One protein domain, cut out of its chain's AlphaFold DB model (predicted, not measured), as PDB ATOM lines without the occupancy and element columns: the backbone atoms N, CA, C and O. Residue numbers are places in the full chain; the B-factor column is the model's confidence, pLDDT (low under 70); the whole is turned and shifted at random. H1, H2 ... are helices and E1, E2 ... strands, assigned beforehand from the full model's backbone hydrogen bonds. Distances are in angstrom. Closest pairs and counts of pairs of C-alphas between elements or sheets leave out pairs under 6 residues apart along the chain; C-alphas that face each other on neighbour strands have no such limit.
ATOM      1  N   TYR A   3     -17.090   1.080   8.519       65.00
ATOM      2  CA  TYR A   3     -16.297   2.022   9.325       65.00
ATOM      3  C   TYR A   3     -16.469   3.498   8.936       65.00
ATOM      4  O   TYR A   3     -16.632   4.361   9.798       65.00
ATOM      5  N   LEU A   4     -16.454   3.810   7.635       66.06
ATOM      6  CA  LEU A   4     -16.555   5.197   7.153       66.06
ATOM      7  C   LEU A   4     -17.974   5.758   7.338       66.06
ATOM      8  O   LEU A   4     -18.140   6.965   7.469       66.06
ATOM      9  N   GLN A   5     -18.967   4.871   7.454       65.38
ATOM     10  CA  GLN A   5     -20.361   5.179   7.801       65.38
ATOM     11  C   GLN A   5     -20.574   5.318   9.326       65.38
ATOM     12  O   GLN A   5     -21.677   5.591   9.804       65.38
ATOM     13  N   GLY A   6     -19.503   5.164  10.109       65.94
ATOM     14  CA  GLY A   6     -19.479   5.439  11.538       65.94
ATOM     15  C   GLY A   6     -19.771   4.261  12.450       65.94
ATOM     16  O   GLY A   6     -20.079   4.499  13.615       65.94
ATOM     17  N   GLU A   7     -19.666   3.027  11.965       69.31
ATOM     18  CA  GLU A   7     -19.610   1.865  12.854       69.31
ATOM     19  C   GLU A   7     -18.275   1.801  13.590       69.31
ATOM     20  O   GLU A   7     -17.208   2.138  13.061       69.31
ATOM     21  N   THR A   8     -18.330   1.360  14.841       76.69
ATOM     22  CA  THR A   8     -17.119   1.181  15.634       76.69
ATOM     23  C   THR A   8     -16.324  -0.033  15.144       76.69
ATOM     24  O   THR A   8     -16.879  -1.004  14.629       76.69
ATOM     25  N   ILE A   9     -15.001  -0.035  15.356       79.88
ATOM     26  CA  ILE A   9     -14.137  -1.189  15.016       79.88
ATOM     27  C   ILE A   9     -14.662  -2.476  15.675       79.88
ATOM     28  O   ILE A   9     -14.584  -3.555  15.092       79.88
ATOM     29  N   SER A  10     -15.225  -2.359  16.879       78.31
ATOM     30  CA  SER A  10     -15.816  -3.465  17.631       78.31
ATOM     31  C   SER A  10     -17.052  -4.061  16.954       78.31
ATOM     32  O   SER A  10     -17.194  -5.284  16.929       78.31
ATOM     33  N   GLU A  11     -17.933  -3.230  16.393       78.62
ATOM     34  CA  GLU A  11     -19.133  -3.683  15.675       78.62
ATOM     35  C   GLU A  11     -18.765  -4.403  14.381       78.62
ATOM     36  O   GLU A  11     -19.205  -5.530  14.154       78.62
ATOM     37  N   ILE A  12     -17.839  -3.828  13.615       80.94
ATOM     38  CA  ILE A  12     -17.323  -4.433  12.381       80.94
ATOM     39  C   ILE A  12     -16.646  -5.772  12.684       80.94
ATOM     40  O   ILE A  12     -16.866  -6.771  12.002       80.94
ATOM     41  N   ALA A  13     -15.836  -5.828  13.744       80.94
ATOM     42  CA  ALA A  13     -15.182  -7.058  14.171       80.94
ATOM     43  C   ALA A  13     -16.197  -8.149  14.549       80.94
ATOM     44  O   ALA A  13     -16.008  -9.314  14.193       80.94
ATOM     45  N   LYS A  14     -17.298  -7.767  15.210       83.75
ATOM     46  CA  LYS A  14     -18.403  -8.672  15.540       83.75
ATOM     47  C   LYS A  14     -19.106  -9.184  14.280       83.75
ATOM     48  O   LYS A  14     -19.322 -10.389  14.186       83.75
ATOM     49  N   GLY A  15     -19.402  -8.312  13.313       81.06
ATOM     50  CA  GLY A  15     -20.009  -8.691  12.030       81.06
ATOM     51  C   GLY A  15     -19.129  -9.628  11.198       81.06
ATOM     52  O   GLY A  15     -19.614 -10.588  10.603       81.06
ATOM     53  N   LEU A  16     -17.809  -9.416  11.228       80.06
ATOM     54  CA  LEU A  16     -16.826 -10.238  10.517       80.06
ATOM     55  C   LEU A  16     -16.386 -11.499  11.284       80.06
ATOM     56  O   LEU A  16     -15.564 -12.263  10.774       80.06
ATOM     57  N   TYR A  17     -16.888 -11.727  12.505       80.62
ATOM     58  CA  TYR A  17     -16.437 -12.801  13.403       80.62
ATOM     59  C   TYR A  17     -14.905 -12.817  13.580       80.62
ATOM     60  O   TYR A  17     -14.236 -13.851  13.445       80.62
ATOM     61  N   ARG A  18     -14.314 -11.647  13.839       86.38
ATOM     62  CA  ARG A  18     -12.869 -11.454  14.043       86.38
ATOM     63  C   ARG A  18     -12.594 -10.617  15.289       86.38
ATOM     64  O   ARG A  18     -13.497 -10.032  15.874       86.38
ATOM     65  N   SER A  19     -11.336 -10.585  15.727       85.75
ATOM     66  CA  SER A  19     -10.928  -9.719  16.834       85.75
ATOM     67  C   SER A  19     -10.835  -8.262  16.374       85.75
ATOM     68  O   SER A  19     -10.408  -7.977  15.254       85.75
ATOM     69  N   ALA A  20     -11.177  -7.324  17.260       83.88
ATOM     70  CA  ALA A  20     -11.063  -5.892  16.974       83.88
ATOM     71  C   ALA A  20      -9.622  -5.483  16.615       83.88
ATOM     72  O   ALA A  20      -9.420  -4.652  15.735       83.88
ATOM     73  N   GLY A  21      -8.616  -6.120  17.228       84.69
ATOM     74  CA  GLY A  21      -7.206  -5.887  16.904       84.69
ATOM     75  C   GLY A  21      -6.824  -6.315  15.484       84.69
ATOM     76  O   GLY A  21      -6.058  -5.622  14.827       84.69
ATOM     77  N   PHE A  22      -7.399  -7.413  14.979       84.81
ATOM     78  CA  PHE A  22      -7.175  -7.846  13.598       84.81
ATOM     79  C   PHE A  22      -7.765  -6.849  12.594       84.81
ATOM     80  O   PHE A  22      -7.098  -6.477  11.634       84.81
ATOM     81  N   VAL A  23      -8.991  -6.371  12.844       83.38
ATOM     82  CA  VAL A  23      -9.626  -5.345  12.003       83.38
ATOM     83  C   VAL A  23      -8.832  -4.039  12.055       83.38
ATOM     84  O   VAL A  23      -8.537  -3.477  11.005       83.38
ATOM     85  N   LYS A  24      -8.403  -3.601  13.246       82.25
ATOM     86  CA  LYS A  24      -7.560  -2.408  13.408       82.25
ATOM     87  C   LYS A  24      -6.260  -2.513  12.602       82.25
ATOM     88  O   LYS A  24      -5.953  -1.600  11.848       82.25
ATOM     89  N   ALA A  25      -5.558  -3.644  12.685       83.94
ATOM     90  CA  ALA A  25      -4.317  -3.860  11.942       83.94
ATOM     91  C   ALA A  25      -4.519  -3.810  10.415       83.94
ATOM     92  O   ALA A  25      -3.654  -3.320   9.691       83.94
ATOM     93  N   ILE A  26      -5.663  -4.293   9.912       84.19
ATOM     94  CA  ILE A  26      -6.011  -4.160   8.492       84.19
ATOM     95  C   ILE A  26      -6.246  -2.693   8.140       84.19
ATOM     96  O   ILE A  26      -5.656  -2.227   7.171       84.19
ATOM     97  N   LEU A  27      -7.064  -1.977   8.923       81.12
ATOM     98  CA  LEU A  27      -7.381  -0.560   8.701       81.12
ATOM     99  C   LEU A  27      -6.118   0.318   8.693       81.12
ATOM    100  O   LEU A  27      -5.982   1.189   7.839       81.12
ATOM    101  N   GLU A  28      -5.170   0.048   9.591       81.31
ATOM    102  CA  GLU A  28      -3.869   0.727   9.627       81.31
ATOM    103  C   GLU A  28      -3.034   0.423   8.385       81.31
ATOM    104  O   GLU A  28      -2.467   1.331   7.783       81.31
ATOM    105  N   ARG A  29      -3.005  -0.840   7.943       81.06
ATOM    106  CA  ARG A  29      -2.237  -1.252   6.763       81.06
ATOM    107  C   ARG A  29      -2.756  -0.637   5.463       81.06
ATOM    108  O   ARG A  29      -1.955  -0.342   4.582       81.06
ATOM    109  N   ILE A  30      -4.070  -0.475   5.324       80.81
ATOM    110  CA  ILE A  30      -4.677   0.168   4.146       80.81
ATOM    111  C   ILE A  30      -4.640   1.701   4.228       80.81
ATOM    112  O   ILE A  30      -4.994   2.370   3.262       80.81
ATOM    113  N   GLY A  31      -4.228   2.264   5.369       77.81
ATOM    114  CA  GLY A  31      -4.183   3.705   5.586       77.81
ATOM    115  C   GLY A  31      -5.572   4.334   5.663       77.81
ATOM    116  O   GLY A  31      -5.796   5.380   5.059       77.81
ATOM    117  N   VAL A  32      -6.524   3.699   6.355       80.25
ATOM    118  CA  VAL A  32      -7.805   4.343   6.676       80.25
ATOM    119  C   VAL A  32      -7.592   5.316   7.839       80.25
ATOM    120  O   VAL A  32      -7.094   4.895   8.888       80.25
ATOM    121  N   PRO A  33      -7.979   6.596   7.697       74.81
ATOM    122  CA  PRO A  33      -7.887   7.554   8.789       74.81
ATOM    123  C   PRO A  33      -8.797   7.123   9.944       74.81
ATOM    124  O   PRO A  33      -9.958   6.760   9.742       74.81
ATOM    125  N   GLN A  34      -8.253   7.123  11.160       69.88
ATOM    126  CA  GLN A  34      -8.974   6.673  12.348       69.88
ATOM    127  C   GLN A  34      -9.660   7.838  13.056       69.88
ATOM    128  O   GLN A  34      -9.138   8.950  13.115       69.88
ATOM    129  N   ARG A  35     -10.825   7.562  13.647       69.94
ATOM    130  CA  ARG A  35     -11.475   8.491  14.580       69.94
ATOM    131  C   ARG A  35     -10.696   8.538  15.894       69.94
ATOM    132  O   ARG A  35     -10.356   7.487  16.440       69.94
ATOM    133  N   ALA A  36     -10.483   9.738  16.433       63.12
ATOM    134  CA  ALA A  36      -9.918   9.913  17.766       63.12
ATOM    135  C   ALA A  36     -10.728   9.154  18.834       63.12
ATOM    136  O   ALA A  36     -11.958   9.267  18.920       63.12
ATOM    137  N   SER A  37     -10.016   8.378  19.655       59.41
ATOM    138  CA  SER A  37     -10.612   7.514  20.683       59.41
ATOM    139  C   SER A  37     -10.892   8.266  21.988       59.41
ATOM    140  O   SER A  37     -11.757   7.854  22.759       59.41
ATOM    141  N   SER A  38     -10.191   9.376  22.229       63.19
ATOM    142  CA  SER A  38     -10.299  10.197  23.438       63.19
ATOM    143  C   SER A  38     -10.812  11.613  23.143       63.19
ATOM    144  O   SER A  38     -10.696  12.123  22.029       63.19
ATOM    145  N   VAL A  39     -11.396  12.266  24.154       61.69
ATOM    146  CA  VAL A  39     -11.897  13.652  24.055       61.69
ATOM    147  C   VAL A  39     -10.757  14.643  23.786       61.69
ATOM    148  O   VAL A  39     -10.946  15.616  23.064       61.69
ATOM    149  N   GLU A  40      -9.566  14.378  24.325       62.41
ATOM    150  CA  GLU A  40      -8.373  15.204  24.110       62.41
ATOM    151  C   GLU A  40      -7.863  15.103  22.667       62.41
ATOM    152  O   GLU A  40      -7.591  16.129  22.046       62.41
ATOM    153  N   GLU A  41      -7.825  13.896  22.092       60.84
ATOM    154  CA  GLU A  41      -7.445  13.695  20.686       60.84
ATOM    155  C   GLU A  41      -8.473  14.273  19.707       60.84
ATOM    156  O   GLU A  41      -8.099  14.697  18.620       60.84
ATOM    157  N   ARG A  42      -9.758  14.360  20.081       61.75
ATOM    158  CA  ARG A  42     -10.777  15.039  19.255       61.75
ATOM    159  C   ARG A  42     -10.542  16.542  19.131       61.75
ATOM    160  O   ARG A  42     -10.986  17.137  18.156       61.75
ATOM    161  N   ASN A  43      -9.866  17.152  20.104       60.94
ATOM    162  CA  ASN A  43      -9.531  18.576  20.067       60.94
ATOM    163  C   ASN A  43      -8.284  18.874  19.225       60.94
ATOM    164  O   ASN A  43      -7.962  20.044  19.021       60.94
ATOM    165  N   GLN A  44      -7.576  17.844  18.755       68.75
ATOM    166  CA  GLN A  44      -6.415  17.987  17.888       68.75
ATOM    167  C   GLN A  44      -6.732  17.449  16.485       68.75
ATOM    168  O   GLN A  44      -7.475  16.472  16.352       68.75
ATOM    169  N   PRO A  45      -6.184  18.063  15.422       68.25
ATOM    170  CA  PRO A  45      -6.252  17.482  14.088       68.25
ATOM    171  C   PRO A  45      -5.630  16.080  14.078       68.25
ATOM    172  O   PRO A  45      -4.534  15.879  14.603       68.25
ATOM    173  N   ALA A  46      -6.327  15.107  13.487       74.31
ATOM    174  CA  ALA A  46      -5.796  13.758  13.321       74.31
ATOM    175  C   ALA A  46      -4.549  13.761  12.425       74.31
ATOM    176  O   ALA A  46      -4.507  14.458  11.411       74.31
ATOM    177  N   PHE A  47      -3.573  12.908  12.736       74.88
ATOM    178  CA  PHE A  47      -2.512  12.602  11.779       74.88
ATOM    179  C   PHE A  47      -3.099  11.793  10.618       74.88
ATOM    180  O   PHE A  47      -3.596  10.680  10.808       74.88
ATOM    181  N   LEU A  48      -3.061  12.372   9.419       80.56
ATOM    182  CA  LEU A  48      -3.464  11.691   8.195       80.56
ATOM    183  C   LEU A  48      -2.350  10.731   7.745       80.56
ATOM    184  O   LEU A  48      -1.180  11.110   7.778       80.56
ATOM    185  N   PRO A  49      -2.685   9.505   7.305       79.62
ATOM    186  CA  PRO A  49      -1.725   8.622   6.647       79.62
ATOM    187  C   PRO A  49      -1.174   9.266   5.371       79.62
ATOM    188  O   PRO A  49      -1.932   9.918   4.656       79.62
ATOM    189  N   ASP A  50       0.089   9.002   5.023       78.62
ATOM    190  CA  ASP A  50       0.716   9.541   3.802       78.62
ATOM    191  C   ASP A  50      -0.091   9.213   2.535       78.62
ATOM    192  O   ASP A  50      -0.230  10.047   1.645       78.62
ATOM    193  N   SER A  51      -0.711   8.029   2.482       79.75
ATOM    194  CA  SER A  51      -1.578   7.606   1.372       79.75
ATOM    195  C   SER A  51      -2.819   8.486   1.180       79.75
ATOM    196  O   SER A  51      -3.406   8.480   0.103       79.75
ATOM    197  N   CYS A  52      -3.241   9.204   2.224       82.06
ATOM    198  CA  CYS A  52      -4.376  10.123   2.184       82.06
ATOM    199  C   CYS A  52      -3.955  11.557   1.832       82.06
ATOM    200  O   CYS A  52      -4.826  12.393   1.605       82.06
ATOM    201  N   VAL A  53      -2.662  11.887   1.833       83.81
ATOM    202  CA  VAL A  53      -2.208  13.265   1.621       83.81
ATOM    203  C   VAL A  53      -2.388  13.645   0.153       83.81
ATOM    204  O   VAL A  53      -1.919  12.952  -0.749       83.81
ATOM    205  N   ALA A  54      -3.071  14.761  -0.088       84.81
ATOM    206  CA  ALA A  54      -3.236  15.336  -1.414       84.81
ATOM    207  C   ALA A  54      -3.211  16.866  -1.341       84.81
ATOM    208  O   ALA A  54      -3.668  17.468  -0.371       84.81
ATOM    209  N   GLU A  55      -2.673  17.493  -2.384       82.06
ATOM    210  CA  GLU A  55      -2.580  18.955  -2.491       82.06
ATOM    211  C   GLU A  55      -3.832  19.563  -3.143       82.06
ATOM    212  O   GLU A  55      -4.184  20.722  -2.905       82.06
ATOM    213  N   GLU A  56      -4.526  18.765  -3.956       84.75
ATOM    214  CA  GLU A  56      -5.638  19.202  -4.789       84.75
ATOM    215  C   GLU A  56      -6.823  18.243  -4.690       84.75
ATOM    216  O   GLU A  56      -6.659  17.018  -4.727       84.75
ATOM    217  N   PHE A  57      -8.021  18.824  -4.611       89.06
ATOM    218  CA  PHE A  57      -9.285  18.100  -4.535       89.06
ATOM    219  C   PHE A  57     -10.280  18.648  -5.553       89.06
ATOM    220  O   PHE A  57     -10.274  19.840  -5.862       89.06
ATOM    221  N   ILE A  58     -11.153  17.780  -6.063       89.31
ATOM    222  CA  ILE A  58     -12.197  18.187  -7.011       89.31
ATOM    223  C   ILE A  58     -13.526  18.469  -6.291       89.31
ATOM    224  O   ILE A  58     -13.837  17.828  -5.286       89.31
ATOM    225  N   PRO A  59     -14.359  19.396  -6.798       89.56
ATOM    226  CA  PRO A  59     -15.710  19.588  -6.277       89.56
ATOM    227  C   PRO A  59     -16.513  18.284  -6.302       89.56
ATOM    228  O   PRO A  59     -16.441  17.520  -7.266       89.56
ATOM    229  N   ASN A  60     -17.322  18.059  -5.270       88.31
ATOM    230  CA  ASN A  60     -18.066  16.825  -4.996       88.31
ATOM    231  C   ASN A  60     -17.203  15.587  -4.685       88.31
ATOM    232  O   ASN A  60     -17.726  14.470  -4.633       88.31
ATOM    233  N   GLU A  61     -15.900  15.746  -4.448       88.56
ATOM    234  CA  GLU A  61     -15.055  14.656  -3.965       88.56
ATOM    235  C   GLU A  61     -15.330  14.348  -2.492       88.56
ATOM    236  O   GLU A  61     -15.485  15.255  -1.671       88.56
ATOM    237  N   LYS A  62     -15.370  13.056  -2.148       88.56
ATOM    238  CA  LYS A  62     -15.472  12.605  -0.758       88.56
ATOM    239  C   LYS A  62     -14.087  12.487  -0.149       88.56
ATOM    240  O   LYS A  62     -13.248  11.724  -0.625       88.56
ATOM    241  N   VAL A  63     -13.896  13.211   0.936       90.94
ATOM    242  CA  VAL A  63     -12.632  13.340   1.650       90.94
ATOM    243  C   VAL A  63     -12.847  13.072   3.133       90.94
ATOM    244  O   VAL A  63     -13.973  12.995   3.622       90.94
ATOM    245  N   TRP A  64     -11.763  12.917   3.872       89.31
ATOM    246  CA  TRP A  64     -11.780  12.851   5.325       89.31
ATOM    247  C   TRP A  64     -11.295  14.169   5.910       89.31
ATOM    248  O   TRP A  64     -10.237  14.652   5.524       89.31
ATOM    249  N   SER A  65     -12.017  14.739   6.871       88.38
ATOM    250  CA  SER A  65     -11.522  15.900   7.607       88.38
ATOM    251  C   SER A  65     -10.740  15.459   8.840       88.38
ATOM    252  O   SER A  65     -11.305  14.879   9.768       88.38
ATOM    253  N   ALA A  66      -9.447  15.785   8.885       85.94
ATOM    254  CA  ALA A  66      -8.594  15.531  10.045       85.94
ATOM    255  C   ALA A  66      -9.034  16.330  11.278       85.94
ATOM    256  O   ALA A  66      -8.941  15.845  12.402       85.94
ATOM    257  N   LYS A  67      -9.543  17.548  11.065       84.94
ATOM    258  CA  LYS A  67     -10.008  18.447  12.125       84.94
ATOM    259  C   LYS A  67     -11.282  17.949  12.806       84.94
ATOM    260  O   LYS A  67     -11.402  18.049  14.021       84.94
ATOM    261  N   TYR A  68     -12.226  17.428  12.024       82.62
ATOM    262  CA  TYR A  68     -13.529  16.981  12.528       82.62
ATOM    263  C   TYR A  68     -13.626  15.466  12.727       82.62
ATOM    264  O   TYR A  68     -14.641  14.987  13.226       82.62
ATOM    265  N   HIS A  69     -12.583  14.707  12.370       82.38
ATOM    266  CA  HIS A  69     -12.554  13.240  12.464       82.38
ATOM    267  C   HIS A  69     -13.759  12.582  11.767       82.38
ATOM    268  O   HIS A  69     -14.322  11.599  12.258       82.38
ATOM    269  N   ALA A  70     -14.173  13.155  10.636       83.88
ATOM    270  CA  ALA A  70     -15.417  12.820   9.958       83.88
ATOM    271  C   ALA A  70     -15.262  12.861   8.429       83.88
ATOM    272  O   ALA A  70     -14.434  13.624   7.914       83.88
ATOM    273  N   PRO A  71     -16.059  12.066   7.692       86.94
ATOM    274  CA  PRO A  71     -16.128  12.179   6.245       86.94
ATOM    275  C   PRO A  71     -16.748  13.523   5.846       86.94
ATOM    276  O   PRO A  71     -17.623  14.060   6.524       86.94
ATOM    277  N   ALA A  72     -16.278  14.072   4.736       89.69
ATOM    278  CA  ALA A  72     -16.690  15.359   4.216       89.69
ATOM    279  C   ALA A  72     -16.768  15.332   2.687       89.69
ATOM    280  O   ALA A  72     -16.169  14.477   2.035       89.69
ATOM    281  N   ILE A  73     -17.506  16.276   2.115       90.62
ATOM    282  CA  ILE A  73     -17.631  16.463   0.669       90.62
ATOM    283  C   ILE A  73     -17.071  17.836   0.318       90.62
ATOM    284  O   ILE A  73     -17.432  18.824   0.951       90.62
ATOM    285  N   ILE A  74     -16.205  17.915  -0.688       92.06
ATOM    286  CA  ILE A  74     -15.740  19.205  -1.201       92.06
ATOM    287  C   ILE A  74     -16.906  19.919  -1.887       92.06
ATOM    288  O   ILE A  74     -17.472  19.393  -2.842       92.06
ATOM    289  N   ASP A  75     -17.240  21.124  -1.436       91.81
ATOM    290  CA  ASP A  75     -18.206  21.991  -2.118       91.81
ATOM    291  C   ASP A  75     -17.500  22.772  -3.231       91.81
ATOM    292  O   ASP A  75     -17.813  22.633  -4.415       91.81
ATOM    293  N   LYS A  76     -16.478  23.550  -2.857       89.81
ATOM    294  CA  LYS A  76     -15.708  24.392  -3.779       89.81
ATOM    295  C   LYS A  76     -14.340  24.758  -3.221       89.81
ATOM    296  O   LYS A  76     -14.152  24.839  -2.007       89.81
ATOM    297  N   GLU A  77     -13.410  25.040  -4.124       89.44
ATOM    298  CA  GLU A  77     -12.145  25.693  -3.790       89.44
ATOM    299  C   GLU A  77     -12.412  27.153  -3.391       89.44
ATOM    300  O   GLU A  77     -13.257  27.837  -3.978       89.44
ATOM    301  N   VAL A  78     -11.725  27.610  -2.351       86.25
ATOM    302  CA  VAL A  78     -11.802  28.973  -1.833       86.25
ATOM    303  C   VAL A  78     -10.402  29.552  -1.881       86.25
ATOM    304  O   VAL A  78      -9.458  28.969  -1.346       86.25
ATOM    305  N   GLU A  79     -10.273  30.710  -2.516       77.38
ATOM    306  CA  GLU A  79      -9.004  31.417  -2.586       77.38
ATOM    307  C   GLU A  79      -8.613  31.871  -1.179       77.38
ATOM    308  O   GLU A  79      -9.337  32.613  -0.510       77.38
ATOM    309  N   VAL A  80      -7.486  31.356  -0.701       72.75
ATOM    310  CA  VAL A  80      -6.940  31.724   0.598       72.75
ATOM    311  C   VAL A  80      -5.987  32.869   0.350       72.75
ATOM    312  O   VAL A  80      -5.067  32.746  -0.457       72.75
ATOM    313  N   GLU A  81      -6.193  33.988   1.039       64.31
ATOM    314  CA  GLU A  81      -5.205  35.063   1.042       64.31
ATOM    315  C   GLU A  81      -3.829  34.481   1.403       64.31
ATOM    316  O   GLU A  81      -3.758  33.548   2.206       64.31
ATOM    317  N   SER A  82      -2.762  35.044   0.819       59.00
ATOM    318  CA  SER A  82      -1.349  34.596   0.730       59.00
ATOM    319  C   SER A  82      -0.625  34.201   2.034       59.00
ATOM    320  O   SER A  82       0.598  34.112   2.084       59.00
ATOM    321  N   LYS A  83      -1.362  34.038   3.126       66.12
ATOM    322  CA  LYS A  83      -0.933  33.643   4.459       66.12
ATOM    323  C   LYS A  83      -0.676  32.138   4.592       66.12
ATOM    324  O   LYS A  83       0.007  31.749   5.535       66.12
ATOM    325  N   TYR A  84      -1.207  31.311   3.691       68.88
ATOM    326  CA  TYR A  84      -1.070  29.853   3.734       68.88
ATOM    327  C   TYR A  84      -0.536  29.320   2.398       68.88
ATOM    328  O   TYR A  84      -0.978  29.761   1.342       68.88
ATOM    329  N   GLU A  85       0.405  28.371   2.445       73.62
ATOM    330  CA  GLU A  85       0.960  27.706   1.249       73.62
ATOM    331  C   GLU A  85      -0.001  26.663   0.650       73.62
ATOM    332  O   GLU A  85       0.165  26.235  -0.489       73.62
ATOM    333  N   SER A  86      -1.023  26.259   1.406       79.62
ATOM    334  CA  SER A  86      -2.003  25.247   1.008       79.62
ATOM    335  C   SER A  86      -3.289  25.871   0.469       79.62
ATOM    336  O   SER A  86      -3.780  26.864   1.007       79.62
ATOM    337  N   LYS A  87      -3.895  25.223  -0.534       86.12
ATOM    338  CA  LYS A  87      -5.227  25.584  -1.041       86.12
ATOM    339  C   LYS A  87      -6.299  25.423   0.041       86.12
ATOM    340  O   LYS A  87      -6.222  24.512   0.869       86.12
ATOM    341  N   GLY A  88      -7.304  26.292   0.019       88.88
ATOM    342  CA  GLY A  88      -8.449  26.252   0.924       88.88
ATOM    343  C   GLY A  88      -9.682  25.717   0.224       88.88
ATOM    344  O   GLY A  88      -9.901  25.964  -0.959       88.88
ATOM    345  N   TYR A  89     -10.511  24.993   0.965       90.62
ATOM    346  CA  TYR A  89     -11.738  24.413   0.443       90.62
ATOM    347  C   TYR A  89     -12.889  24.671   1.406       90.62
ATOM    348  O   TYR A  89     -12.755  24.577   2.631       90.62
ATOM    349  N   SER A  90     -14.049  24.977   0.835       92.19
ATOM    350  CA  SER A  90     -15.310  24.839   1.545       92.19
ATOM    351  C   SER A  90     -15.731  23.381   1.455       92.19
ATOM    352  O   SER A  90     -15.806  22.812   0.364       92.19
ATOM    353  N   VAL A  91     -15.968  22.772   2.610       93.00
ATOM    354  CA  VAL A  91     -16.306  21.356   2.734       93.00
ATOM    355  C   VAL A  91     -17.601  21.199   3.514       93.00
ATOM    356  O   VAL A  91     -17.860  21.940   4.457       93.00
ATOM    357  N   TYR A  92     -18.417  20.226   3.136       91.19
ATOM    358  CA  TYR A  92     -19.600  19.821   3.876       91.19
ATOM    359  C   TYR A  92     -19.249  18.612   4.743       91.19
ATOM    360  O   TYR A  92     -18.997  17.528   4.218       91.19
ATOM    361  N   ILE A  93     -19.167  18.809   6.059       89.62
ATOM    362  CA  ILE A  93     -18.863  17.754   7.030       89.62
ATOM    363  C   ILE A  93     -20.122  16.923   7.251       89.62
ATOM    364  O   ILE A  93     -21.165  17.477   7.595       89.62
ATOM    365  N   LEU A  94     -20.019  15.609   7.068       85.88
ATOM    366  CA  LEU A  94     -21.129  14.681   7.252       85.88
ATOM    367  C   LEU A  94     -21.197  14.248   8.718       85.88
ATOM    368  O   LEU A  94     -20.249  13.675   9.260       85.88
ATOM    369  N   GLU A  95     -22.344  14.484   9.346       79.44
ATOM    370  CA  GLU A  95     -22.634  14.037  10.702       79.44
ATOM    371  C   GLU A  95     -23.665  12.914  10.674       79.44
ATOM    372  O   GLU A  95     -24.702  12.985  10.011       79.44
ATOM    373  N   LYS A  96     -23.392  11.858  11.441       68.12
ATOM    374  CA  LYS A  96     -24.381  10.812  11.669       68.12
ATOM    375  C   LYS A  96     -25.392  11.350  12.674       68.12
ATOM    376  O   LYS A  96     -25.064  11.524  13.844       68.12
ATOM    377  N   THR A  97     -26.606  11.633  12.225       58.19
ATOM    378  CA  THR A  97     -27.714  11.904  13.140       58.19
ATOM    379  C   THR A  97     -28.071  10.590  13.841       58.19
ATOM    380  O   THR A  97     -28.170   9.557  13.191       58.19
ATOM    381  N   GLU A  98     -28.212  10.576  15.163       52.72
ATOM    382  CA  GLU A  98     -28.738   9.409  15.884       52.72
ATOM    383  C   GLU A  98     -30.255   9.587  16.057       52.72
ATOM    384  O   GLU A  98     -30.703  10.542  16.689       52.72
ATOM    385  N   GLY A  99     -31.064   8.703  15.461       50.25
ATOM    386  CA  GLY A  99     -32.529   8.769  15.531       50.25
ATOM    387  C   GLY A  99     -33.233   7.793  14.582       50.25
ATOM    388  O   GLY A  99     -32.626   7.272  13.655       50.25
ATOM    389  N   VAL A 100     -34.528   7.548  14.796       50.09
ATOM    390  CA  VAL A 100     -35.347   6.599  14.000       50.09
ATOM    391  C   VAL A 100     -35.523   7.032  12.532       50.09
ATOM    392  O   VAL A 100     -35.868   6.218  11.686       50.09
ATOM    393  N   GLU A 101     -35.260   8.307  12.227       48.78
ATOM    394  CA  GLU A 101     -35.275   8.894  10.875       48.78
ATOM    395  C   GLU A 101     -33.858   9.090  10.290       48.78
ATOM    396  O   GLU A 101     -33.699   9.580   9.171       48.78
ATOM    397  N   ALA A 102     -32.812   8.697  11.029       49.41
ATOM    398  CA  ALA A 102     -31.410   8.892  10.652       49.41
ATOM    399  C   ALA A 102     -30.965   8.084   9.428       49.41
ATOM    400  O   ALA A 102     -29.975   8.431   8.787       49.41
ATOM    401  N   GLU A 103     -31.685   7.018   9.080       46.38
ATOM    402  CA  GLU A 103     -31.384   6.205   7.897       46.38
ATOM    403  C   GLU A 103     -31.665   6.952   6.579       46.38
ATOM    404  O   GLU A 103     -31.185   6.532   5.527       46.38
ATOM    405  N   LEU A 104     -32.405   8.070   6.623       49.00
ATOM    406  CA  LEU A 104     -32.781   8.865   5.447       49.00
ATOM    407  C   LEU A 104     -32.131  10.254   5.381       49.00
ATOM    408  O   LEU A 104     -32.125  10.858   4.309       49.00
ATOM    409  N   LEU A 105     -31.578  10.766   6.484       50.69
ATOM    410  CA  LEU A 105     -31.021  12.117   6.560       50.69
ATOM    411  C   LEU A 105     -29.598  12.074   7.121       50.69
ATOM    412  O   LEU A 105     -29.386  12.096   8.330       50.69
ATOM    413  N   ILE A 106     -28.615  12.047   6.219       63.69
ATOM    414  CA  ILE A 106     -27.231  12.380   6.568       63.69
ATOM    415  C   ILE A 106     -27.185  13.902   6.722       63.69
ATOM    416  O   ILE A 106     -27.191  14.636   5.733       63.69
ATOM    417  N   GLY A 107     -27.235  14.366   7.970       75.38
ATOM    418  CA  GLY A 107     -27.058  15.771   8.312       75.38
ATOM    419  C   GLY A 107     -25.597  16.206   8.199       75.38
ATOM    420  O   GLY A 107     -24.693  15.405   7.955       75.38
ATOM    421  N   GLY A 108     -25.357  17.497   8.389       84.81
ATOM    422  CA  GLY A 108     -24.015  18.047   8.319       84.81
ATOM    423  C   GLY A 108     -23.996  19.564   8.282       84.81
ATOM    424  O   GLY A 108     -25.038  20.223   8.195       84.81
ATOM    425  N   PHE A 109     -22.792  20.120   8.305       88.81
ATOM    426  CA  PHE A 109     -22.566  21.558   8.246       88.81
ATOM    427  C   PHE A 109     -21.421  21.901   7.297       88.81
ATOM    428  O   PHE A 109     -20.503  21.112   7.070       88.81
ATOM    429  N   TYR A 110     -21.468  23.115   6.753       90.94
ATOM    430  CA  TYR A 110     -20.363  23.652   5.972       90.94
ATOM    431  C   TYR A 110     -19.250  24.135   6.897       90.94
ATOM    432  O   TYR A 110     -19.489  24.864   7.860       90.94
ATOM    433  N   ALA A 111     -18.026  23.758   6.564       90.75
ATOM    434  CA  ALA A 111     -16.811  24.190   7.217       90.75
ATOM    435  C   ALA A 111     -15.790  24.654   6.176       90.75
ATOM    436  O   ALA A 111     -15.911  24.403   4.975       90.75
ATOM    437  N   TYR A 112     -14.767  25.342   6.662       90.25
ATOM    438  CA  TYR A 112     -13.582  25.678   5.894       90.25
ATOM    439  C   TYR A 112     -12.423  24.799   6.368       90.25
ATOM    440  O   TYR A 112     -12.211  24.668   7.579       90.25
ATOM    441  N   ALA A 113     -11.698  24.209   5.423       89.62
ATOM    442  CA  ALA A 113     -10.547  23.352   5.684       89.62
ATOM    443  C   ALA A 113      -9.447  23.598   4.644       89.62
ATOM    444  O   ALA A 113      -9.731  23.875   3.477       89.62
ATOM    445  N   LEU A 114      -8.189  23.492   5.069       89.31
ATOM    446  CA  LEU A 114      -7.043  23.528   4.157       89.31
ATOM    447  C   LEU A 114      -6.797  22.147   3.542       89.31
ATOM    448  O   LEU A 114      -7.126  21.132   4.151       89.31
ATOM    449  N   ALA A 115      -6.141  22.102   2.381       87.38
ATOM    450  CA  ALA A 115      -5.764  20.853   1.714       87.38
ATOM    451  C   ALA A 115      -5.030  19.881   2.657       87.38
ATOM    452  O   ALA A 115      -5.364  18.705   2.723       87.38
ATOM    453  N   CYS A 116      -4.094  20.391   3.464       85.81
ATOM    454  CA  CYS A 116      -3.314  19.590   4.412       85.81
ATOM    455  C   CYS A 116      -4.129  19.029   5.590       85.81
ATOM    456  O   CYS A 116      -3.656  18.140   6.290       85.81
ATOM    457  N   GLU A 117      -5.336  19.543   5.830       86.88
ATOM    458  CA  GLU A 117      -6.257  19.031   6.853       86.88
ATOM    459  C   GLU A 117      -7.267  18.027   6.269       86.88
ATOM    460  O   GLU A 117      -8.126  17.511   6.994       86.88
ATOM    461  N   LEU A 118      -7.191  17.766   4.961       89.50
ATOM    462  CA  LEU A 118      -8.086  16.890   4.225       89.50
ATOM    463  C   LEU A 118      -7.334  15.648   3.742       89.50
ATOM    464  O   LEU A 118      -6.235  15.718   3.203       89.50
ATOM    465  N   GLY A 119      -7.951  14.489   3.950       89.06
ATOM    466  CA  GLY A 119      -7.455  13.199   3.499       89.06
ATOM    467  C   GLY A 119      -8.228  12.715   2.282       89.06
ATOM    468  O   GLY A 119      -9.446  12.531   2.348       89.06
ATOM    469  N   LYS A 120      -7.533  12.460   1.179       89.25
ATOM    470  CA  LYS A 120      -8.094  11.790   0.010       89.25
ATOM    471  C   LYS A 120      -8.388  10.329   0.343       89.25
ATOM    472  O   LYS A 120      -7.606   9.663   1.012       89.25
ATOM    473  N   LEU A 121      -9.531   9.833  -0.124       86.25
ATOM    474  CA  LEU A 121      -9.979   8.459   0.131       86.25
ATOM    475  C   LEU A 121      -9.886   7.561  -1.112       86.25
ATOM    476  O   LEU A 121     -10.304   6.407  -1.063       86.25
ATOM    477  N   THR A 122      -9.354   8.069  -2.227       83.94
ATOM    478  CA  THR A 122      -9.320   7.363  -3.520       83.94
ATOM    479  C   THR A 122      -8.514   6.068  -3.487       83.94
ATOM    480  O   THR A 122      -8.895   5.108  -4.144       83.94
ATOM    481  N   HIS A 123      -7.449   5.985  -2.682       82.06
ATOM    482  CA  HIS A 123      -6.671   4.746  -2.520       82.06
ATOM    483  C   HIS A 123      -7.511   3.598  -1.946       82.06
ATOM    484  O   HIS A 123      -7.208   2.430  -2.169       82.06
ATOM    485  N   LEU A 124      -8.602   3.898  -1.235       81.44
ATOM    486  CA  LEU A 124      -9.499   2.875  -0.700       81.44
ATOM    487  C   LEU A 124     -10.301   2.164  -1.799       81.44
ATOM    488  O   LEU A 124     -10.732   1.025  -1.593       81.44
ATOM    489  N   GLU A 125     -10.484   2.789  -2.966       81.06
ATOM    490  CA  GLU A 125     -11.165   2.164  -4.106       81.06
ATOM    491  C   GLU A 125     -10.397   0.935  -4.615       81.06
ATOM    492  O   GLU A 125     -11.020  -0.061  -4.986       81.06
ATOM    493  N   GLU A 126      -9.061   0.942  -4.527       79.25
ATOM    494  CA  GLU A 126      -8.203  -0.205  -4.874       79.25
ATOM    495  C   GLU A 126      -8.472  -1.428  -3.982       79.25
ATOM    496  O   GLU A 126      -8.321  -2.572  -4.410       79.25
ATOM    497  N   TYR A 127      -8.943  -1.197  -2.754       77.75
ATOM    498  CA  TYR A 127      -9.331  -2.237  -1.799       77.75
ATOM    499  C   TYR A 127     -10.822  -2.605  -1.884       77.75
ATOM    500  O   TYR A 127     -11.335  -3.329  -1.029       77.75
ATOM    501  N   GLY A 128     -11.536  -2.119  -2.908       72.25
ATOM    502  CA  GLY A 128     -12.951  -2.417  -3.144       72.25
ATOM    503  C   GLY A 128     -13.926  -1.557  -2.334       72.25
ATOM    504  O   GLY A 128     -15.108  -1.899  -2.226       72.25
ATOM    505  N   VAL A 129     -13.472  -0.440  -1.753       75.56
ATOM    506  CA  VAL A 129     -14.352   0.497  -1.045       75.56
ATOM    507  C   VAL A 129     -15.091   1.376  -2.045       75.56
ATOM    508  O   VAL A 129     -14.494   2.141  -2.788       75.56
ATOM    509  N   ASN A 130     -16.424   1.315  -2.031       73.56
ATOM    510  CA  ASN A 130     -17.244   2.195  -2.854       73.56
ATOM    511  C   ASN A 130     -17.474   3.537  -2.145       73.56
ATOM    512  O   ASN A 130     -18.352   3.641  -1.285       73.56
ATOM    513  N   LEU A 131     -16.712   4.563  -2.536       71.31
ATOM    514  CA  LEU A 131     -16.809   5.897  -1.943       71.31
ATOM    515  C   LEU A 131     -18.192   6.528  -2.150       71.31
ATOM    516  O   LEU A 131     -18.698   7.214  -1.266       71.31
ATOM    517  N   LYS A 132     -18.892   6.232  -3.252       71.12
ATOM    518  CA  LYS A 132     -20.234   6.787  -3.522       71.12
ATOM    519  C   LYS A 132     -21.276   6.388  -2.474       71.12
ATOM    520  O   LYS A 132     -22.242   7.121  -2.304       71.12
ATOM    521  N   ARG A 133     -21.058   5.284  -1.751       63.81
ATOM    522  CA  ARG A 133     -21.956   4.765  -0.702       63.81
ATOM    523  C   ARG A 133     -21.655   5.263   0.718       63.81
ATOM    524  O   ARG A 133     -22.357   4.853   1.638       63.81
ATOM    525  N   ILE A 134     -20.598   6.056   0.898       60.03
ATOM    526  CA  ILE A 134     -20.209   6.631   2.199       60.03
ATOM    527  C   ILE A 134     -21.098   7.814   2.561       60.03
ATOM    528  O   ILE A 134     -21.349   8.629   1.647       60.03
TER     529      ILE A 134
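AT A GLANCE: This is residues 3 to 134 of the 134 residues of an uncharacterized protein of marine metagenome (UniProt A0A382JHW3). What is the main picture? A strongly twisted sheet of five strands has a corner of two helices, H1 and H2, set away from it, and the short helices H3 and H4 also lie off the sheet. Residues 99 to 104, between E3 and E4, stick out. What is it built of? The printed part has 132 residues with four named helices and five named strands, in the order H1 H2 H3 E1 E2 E3 E4 E5 H4; the sheet's order is E4 E3 E2 E1 E5, all antiparallel. The class is mixed, helices and strands, with under half of the residues, 59, in named elements. It is compact, with a radius of gyration of the C-alphas of 15.2 A and spans of 51 by 35 by 32 A.

HOW THE PARTS SIT: How do the strands pair? Edge strand E4, residues 107 to 114, is antiparallel to E3, residues 88 to 95, with N 111 and O 91 within hydrogen-bond range at 2.8 A. E3 is antiparallel to E2, residues 70 to 78, with N 73 and O 92 at 2.9 A, and E2 to E1, residues 62 to 65, with N 63 and O 72 at 2.8 A. E1 is antiparallel to edge strand E5, residues 118 to 120, with N 64 and O 119 at 2.8 A; E1 E2 E3 E4 form a meander, each strand the antiparallel neighbour of the one before, in three hairpins. How do the helices stand? H1, residues 9 to 15, touches H2, residues 20 to 29, opposite ways at a steep tilt of 66 degrees; their closest C-alphas, of Ala 13 and Ala 20, are 5.1 A apart. H1, H2, H3, residues 39 to 42, and H4, residues 122 to 127, are not on the sheet. Every O i to N i+4 pair is within hydrogen-bond range in H1 and H2; H3, with 4 residues, is too short for any O i to N i+4 pair, and in H4 0 of 2 such pairs are within range, beside 3 of 3 O i to N i+3 pairs.

IN THESE COORDINATES: How long are the longer elements? From first to last C-alpha E4 measures 21.9 A, E3 21.1 A, E2 20.3 A and H2 14.3 A. E2 bends by 71 degrees at residue 75 and E4 by 53 degrees at residue 110. Where are the anchors? H1 begins at C-alpha 9 (-14.137, -1.189, 15.016), and H4 ends at C-alpha 127 (-9.331, -2.237, -1.799).

THE WHOLE: How far does it reach? The two C-alphas farthest apart, of Tyr 17 and Ser 82, are 51.3 A apart. Is it unbroken, and which links are long? The printed part has no cut; the links H3 to E1 and E3 to E4 are long. Where is confidence low? pLDDT is under 70 at residues 3 to 7, 34 to 45, 81 to 84, 96 to 106 and 133 to 134.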